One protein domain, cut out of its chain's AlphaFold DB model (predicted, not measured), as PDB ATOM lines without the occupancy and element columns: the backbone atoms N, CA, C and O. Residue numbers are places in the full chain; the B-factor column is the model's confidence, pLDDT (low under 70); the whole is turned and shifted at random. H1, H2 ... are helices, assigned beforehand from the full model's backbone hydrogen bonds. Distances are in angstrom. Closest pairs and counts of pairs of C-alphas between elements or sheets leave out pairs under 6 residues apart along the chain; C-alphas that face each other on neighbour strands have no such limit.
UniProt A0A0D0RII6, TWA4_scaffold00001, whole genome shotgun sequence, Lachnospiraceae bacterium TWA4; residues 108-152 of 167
ATOM      1  N   GLN A 108      -7.404  18.069  59.160       48.06
ATOM      2  CA  GLN A 108      -7.983  19.377  59.424       48.06
ATOM      3  C   GLN A 108      -6.876  20.194  60.081       48.06
ATOM      4  O   GLN A 108      -6.479  19.896  61.211       48.06
ATOM      5  N   LYS A 109      -6.342  21.191  59.362       47.72
ATOM      6  CA  LYS A 109      -5.488  22.197  59.972       47.72
ATOM      7  C   LYS A 109      -6.318  22.760  61.101       47.72
ATOM      8  O   LYS A 109      -7.286  23.487  60.892       47.72
ATOM      9  N   THR A 110      -5.964  22.383  62.319       53.53
ATOM     10  CA  THR A 110      -6.424  23.139  63.458       53.53
ATOM     11  C   THR A 110      -5.606  24.421  63.354       53.53
ATOM     12  O   THR A 110      -4.533  24.502  63.934       53.53
ATOM     13  N   ASP A 111      -6.068  25.402  62.567       51.38
ATOM     14  CA  ASP A 111      -5.473  26.747  62.393       51.38
ATOM     15  C   ASP A 111      -5.437  27.542  63.719       51.38
ATOM     16  O   ASP A 111      -5.292  28.763  63.756       51.38
ATOM     17  N   ARG A 112      -5.604  26.855  64.851       59.41
ATOM     18  CA  ARG A 112      -5.535  27.420  66.181       59.41
ATOM     19  C   ARG A 112      -4.059  27.435  66.569       59.41
ATOM     20  O   ARG A 112      -3.446  26.367  66.611       59.41
ATOM     21  N   PRO A 113      -3.481  28.610  66.866       66.06
ATOM     22  CA  PRO A 113      -2.128  28.676  67.396       66.06
ATOM     23  C   PRO A 113      -2.022  27.778  68.633       66.06
ATOM     24  O   PRO A 113      -2.962  27.691  69.431       66.06
ATOM     25  N   MET A 114      -0.886  27.093  68.780       75.81
ATOM     26  CA  MET A 114      -0.623  26.228  69.927       75.81
ATOM     27  C   MET A 114      -0.501  27.083  71.188       75.81
ATOM     28  O   MET A 114       0.558  27.617  71.509       75.81
ATOM     29  N   THR A 115      -1.625  27.260  71.874       82.69
ATOM     30  CA  THR A 115      -1.696  27.998  73.133       82.69
ATOM     31  C   THR A 115      -1.384  27.066  74.299       82.69
ATOM     32  O   THR A 115      -1.654  25.866  74.237       82.69
ATOM     33  N   THR A 116      -0.859  27.612  75.396       84.19
ATOM     34  CA  THR A 116      -0.565  26.847  76.619       84.19
ATOM     35  C   THR A 116      -1.754  26.001  77.110       84.19
ATOM     36  O   THR A 116      -1.538  24.840  77.449       84.19
ATOM     37  N   PRO A 117      -3.014  26.491  77.093       85.88
ATOM     38  CA  PRO A 117      -4.169  25.669  77.457       85.88
ATOM     39  C   PRO A 117      -4.411  24.494  76.502       85.88
ATOM     40  O   PRO A 117      -4.758  23.406  76.953       85.88
ATOM     41  N   LEU A 118      -4.212  24.690  75.192       82.44
ATOM     42  CA  LEU A 118      -4.362  23.622  74.202       82.44
ATOM     43  C   LEU A 118      -3.288  22.544  74.390       82.44
ATOM     44  O   LEU A 118      -3.604  21.361  74.355       82.44
ATOM     45  N   PHE A 119      -2.047  22.951  74.647       85.12
ATOM     46  CA  PHE A 119      -0.941  22.038  74.926       85.12
ATOM     47  C   PHE A 119      -1.188  21.187  76.182       85.12
ATOM     48  O   PHE A 119      -1.050  19.966  76.137       85.12
ATOM     49  N   LEU A 120      -1.635  21.803  77.280       85.88
ATOM     50  CA  LEU A 120      -1.985  21.070  78.502       85.88
ATOM     51  C   LEU A 120      -3.166  20.116  78.283       85.88
ATOM     52  O   LEU A 120      -3.151  18.998  78.793       85.88
ATOM     53  N   LEU A 121      -4.159  20.514  77.480       83.94
ATOM     54  CA  LEU A 121      -5.255  19.627  77.091       83.94
ATOM     55  C   LEU A 121      -4.742  18.402  76.320       83.94
ATOM     56  O   LEU A 121      -5.179  17.291  76.611       83.94
ATOM     57  N   ARG A 122      -3.794  18.578  75.384       83.12
ATOM     58  CA  ARG A 122      -3.159  17.453  74.672       83.12
ATOM     59  C   ARG A 122      -2.413  16.523  75.623       83.12
ATOM     60  O   ARG A 122      -2.568  15.313  75.511       83.12
ATOM     61  N   CYS A 123      -1.670  17.077  76.583       87.19
ATOM     62  CA  CYS A 123      -0.982  16.281  77.602       87.19
ATOM     63  C   CYS A 123      -1.974  15.401  78.376       87.19
ATOM     64  O   CYS A 123      -1.751  14.205  78.516       87.19
ATOM     65  N   VAL A 124      -3.115  15.960  78.797       87.25
ATOM     66  CA  VAL A 124      -4.166  15.201  79.497       87.25
ATOM     67  C   VAL A 124      -4.792  14.129  78.600       87.25
ATOM     68  O   VAL A 124      -5.014  13.015  79.064       87.25
ATOM     69  N   GLN A 125      -5.055  14.435  77.326       84.38
ATOM     70  CA  GLN A 125      -5.616  13.476  76.363       84.38
ATOM     71  C   GLN A 125      -4.693  12.275  76.124       84.38
ATOM     72  O   GLN A 125      -5.180  11.163  75.961       84.38
ATOM     73  N   LEU A 126      -3.379  12.498  76.155       85.25
ATOM     74  CA  LEU A 126      -2.356  11.457  76.055       85.25
ATOM     75  C   LEU A 126      -2.039  10.770  77.393       85.25
ATOM     76  O   LEU A 126      -1.200   9.876  77.437       85.25
ATOM     77  N   GLY A 127      -2.660  11.192  78.500       87.44
ATOM     78  CA  GLY A 127      -2.351  10.668  79.833       87.44
ATOM     79  C   GLY A 127      -0.976  11.084  80.375       87.44
ATOM     80  O   GLY A 127      -0.479  10.461  81.309       87.44
ATOM     81  N   ILE A 128      -0.363  12.135  79.821       86.69
ATOM     82  CA  ILE A 128       0.937  12.662  80.250       86.69
ATOM     83  C   ILE A 128       0.757  13.446  81.552       86.69
ATOM     84  O   ILE A 128      -0.001  14.421  81.624       86.69
ATOM     85  N   SER A 129       1.481  13.029  82.589       84.19
ATOM     86  CA  SER A 129       1.509  13.731  83.870       84.19
ATOM     87  C   SER A 129       2.278  15.038  83.747       84.19
ATOM     88  O   SER A 129       3.282  15.123  83.044       84.19
ATOM     89  N   ILE A 130       1.883  16.049  84.527       77.12
ATOM     90  CA  ILE A 130       2.575  17.346  84.547       77.12
ATOM     91  C   ILE A 130       4.063  17.245  84.916       77.12
ATOM     92  O   ILE A 130       4.840  18.136  84.603       77.12
ATOM     93  N   ARG A 131       4.457  16.152  85.574       81.00
ATOM     94  CA  ARG A 131       5.841  15.869  85.974       81.00
ATOM     95  C   ARG A 131       6.717  15.405  84.811       81.00
ATOM     96  O   ARG A 131       7.922  15.602  84.857       81.00
ATOM     97  N   ASP A 132       6.109  14.818  83.786       81.25
ATOM     98  CA  ASP A 132       6.819  14.271  82.629       81.25
ATOM     99  C   ASP A 132       7.004  15.331  81.529       81.25
ATOM    100  O   ASP A 132       7.753  15.125  80.574       81.25
ATOM    101  N   LEU A 133       6.366  16.499  81.680       78.94
ATOM    102  CA  LEU A 133       6.501  17.627  80.757       78.94
ATOM    103  C   LEU A 133       7.916  18.211  80.705       78.94
ATOM    104  O   LEU A 133       8.287  18.765  79.676       78.94
ATOM    105  N   ASP A 134       8.719  18.059  81.760       81.00
ATOM    106  CA  ASP A 134      10.112  18.525  81.757       81.00
ATOM    107  C   ASP A 134      10.990  17.728  80.773       81.00
ATOM    108  O   ASP A 134      12.040  18.205  80.343       81.00
ATOM    109  N   LEU A 135      10.555  16.521  80.394       82.44
ATOM    110  CA  LEU A 135      11.263  15.634  79.470       82.44
ATOM    111  C   LEU A 135      10.736  15.720  78.031       82.44
ATOM    112  O   LEU A 135      11.347  15.153  77.124       82.44
ATOM    113  N   LEU A 136       9.611  16.406  77.805       83.31
ATOM    114  CA  LEU A 136       8.888  16.386  76.536       83.31
ATOM    115  C   LEU A 136       8.725  17.789  75.965       83.31
ATOM    116  O   LEU A 136       8.171  18.693  76.587       83.31
ATOM    117  N   SER A 137       9.159  17.967  74.718       84.69
ATOM    118  CA  SER A 137       8.910  19.218  74.007       84.69
ATOM    119  C   SER A 137       7.455  19.314  73.540       84.69
ATOM    120  O   SER A 137       6.789  18.311  73.279       84.69
ATOM    121  N   ILE A 138       6.977  20.548  73.349       80.75
ATOM    122  CA  ILE A 138       5.643  20.820  72.790       80.75
ATOM    123  C   ILE A 138       5.451  20.126  71.430       80.75
ATOM    124  O   ILE A 138       4.352  19.667  71.127       80.75
ATOM    125  N   GLY A 139       6.513  20.030  70.621       81.75
ATOM    126  CA  GLY A 139       6.493  19.311  69.345       81.75
ATOM    127  C   GLY A 139       6.204  17.825  69.534       81.75
ATOM    128  O   GLY A 139       5.228  17.327  68.990       81.75
ATOM    129  N   MET A 140       6.956  17.160  70.414       83.06
ATOM    130  CA  MET A 140       6.814  15.721  70.671       83.06
ATOM    131  C   MET A 140       5.418  15.343  71.170       83.06
ATOM    132  O   MET A 140       4.864  14.336  70.748       83.06
ATOM    133  N   VAL A 141       4.823  16.153  72.049       84.38
ATOM    134  CA  VAL A 141       3.452  15.916  72.530       84.38
ATOM    135  C   VAL A 141       2.434  16.039  71.397       84.38
ATOM    136  O   VAL A 141       1.485  15.262  71.339       84.38
ATOM    137  N   ASN A 142       2.618  16.991  70.481       80.06
ATOM    138  CA  ASN A 142       1.738  17.107  69.321       80.06
ATOM    139  C   ASN A 142       1.918  15.943  68.351       80.06
ATOM    140  O   ASN A 142       0.915  15.429  67.867       80.06
ATOM    141  N   ASP A 143       3.153  15.512  68.111       80.31
ATOM    142  CA  ASP A 143       3.446  14.373  67.243       80.31
ATOM    143  C   ASP A 143       2.822  13.090  67.808       80.31
ATOM    144  O   ASP A 143       2.097  12.396  67.102       80.31
ATOM    145  N   MET A 144       2.979  12.836  69.112       82.38
ATOM    146  CA  MET A 144       2.326  11.715  69.800       82.38
ATOM    147  C   MET A 144       0.796  11.797  69.732       82.38
ATOM    148  O   MET A 144       0.127  10.789  69.523       82.38
ATOM    149  N   TYR A 145       0.218  12.993  69.878       82.88
ATOM    150  CA  TYR A 145      -1.229  13.186  69.763       82.88
ATOM    151  C   TYR A 145      -1.734  12.892  68.343       82.88
ATOM    152  O   TYR A 145      -2.775  12.255  68.167       82.88
ATOM    153  N   VAL A 146      -0.996  13.338  67.326       73.88
ATOM    154  CA  VAL A 146      -1.300  13.044  65.922       73.88
ATOM    155  C   VAL A 146      -1.214  11.545  65.664       73.88
ATOM    156  O   VAL A 146      -2.131  10.999  65.056       73.88
ATOM    157  N   GLU A 147      -0.179  10.880  66.175       75.25
ATOM    158  CA  GLU A 147      -0.003   9.444  65.974       75.25
ATOM    159  C   GLU A 147      -1.076   8.620  66.686       75.25
ATOM    160  O   GLU A 147      -1.681   7.765  66.056       75.25
ATOM    161  N   SER A 148      -1.455   8.977  67.918       74.44
ATOM    162  CA  SER A 148      -2.580   8.325  68.617       74.44
ATOM    163  C   SER A 148      -3.921   8.459  67.883       74.44
ATOM    164  O   SER A 148      -4.843   7.679  68.090       74.44
ATOM    165  N   SER A 149      -4.052   9.465  67.011       68.62
ATOM    166  CA  SER A 149      -5.239   9.644  66.167       68.62
ATOM    167  C   SER A 149      -5.163   8.821  64.871       68.62
ATOM    168  O   SER A 149      -6.145   8.755  64.132       68.62
ATOM    169  N   ASN A 150      -4.002   8.235  64.568       68.62
ATOM    170  CA  ASN A 150      -3.726   7.424  63.387       68.62
ATOM    171  C   ASN A 150      -3.731   5.913  63.670       68.62
ATOM    172  O   ASN A 150      -3.554   5.157  62.718       68.62
ATOM    173  N   ASP A 151      -3.979   5.472  64.908       64.44
ATOM    174  CA  ASP A 151      -3.951   4.052  65.303       64.44
ATOM    175  C   ASP A 151      -4.910   3.155  64.489       64.44
ATOM    176  O   ASP A 151      -4.661   1.964  64.327       64.44
ATOM    177  N   GLU A 152      -5.995   3.710  63.938       61.50
ATOM    178  CA  GLU A 152      -6.959   2.977  63.098       61.50
ATOM    179  C   GLU A 152      -6.612   2.992  61.595       61.50
ATOM    180  O   GLU A 152      -7.389   2.514  60.766       61.50
TER     181      GLU A 152
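Overview. This is residues 108 to 152 of the 167 residues of an uncharacterized protein of Lachnospiraceae bacterium TWA4 (UniProt A0A0D0RII6). Two helices, H3 and H1, pack side by side at a slant and run the same way, and the chain returns from the end of H1 to the start of H3 through a loop with the small helix H2 in it, off to one side of the pair. At the other side residues 108 to 113 stick out as a free arm. The printed part has 45 residues with three named helices, in the order H1, H2, H3, and no named strand; the class is all helix. It is compact, with a radius of gyration of the C-alphas of 10.5 A, and spans 30 by 25 by 14 A.

Along the chain. Begin with the longest helix, H3, residues 138 to 148: find C-alpha 138 at (5.643, 20.820, 72.790), from where it runs 15.5 A to C-alpha 148 at (-2.580, 8.325, 68.617). Next find C-alpha 116 at (-0.565, 26.847, 76.619), where H1 begins; it holds residues 116 to 125 and is 14.3 A long. Between them along the chain is H2, residues 132 to 135, 5.6 A long.

Arrangement. Look first at Cys 123 and Val 141, where H1 and H3 touch: their C-alphas, the closest of the two helices, are 6.7 A apart. The two lines stand at a steep tilt of 38 degrees, only just steep. H1 and H2 are only just apart, with 8.2 A between their closest C-alphas. H2 and H3 are apart too, though a tight link of 2 residues joins them. In H1 and H3 every O i to N i+4 pair is within hydrogen-bond range; H2 is too short for such a pair.

Size, cuts and confidence. The C-alphas of Gln 108 and Arg 131, the two farthest apart, are 30.1 A from each other. The printed part has no cut, and the link from H1 to H2, 6 residues, is short. Read the B-factor column: mean pLDDT of the printed part is 77.1, and residues 108 to 113 and 149 to 152 are under 70.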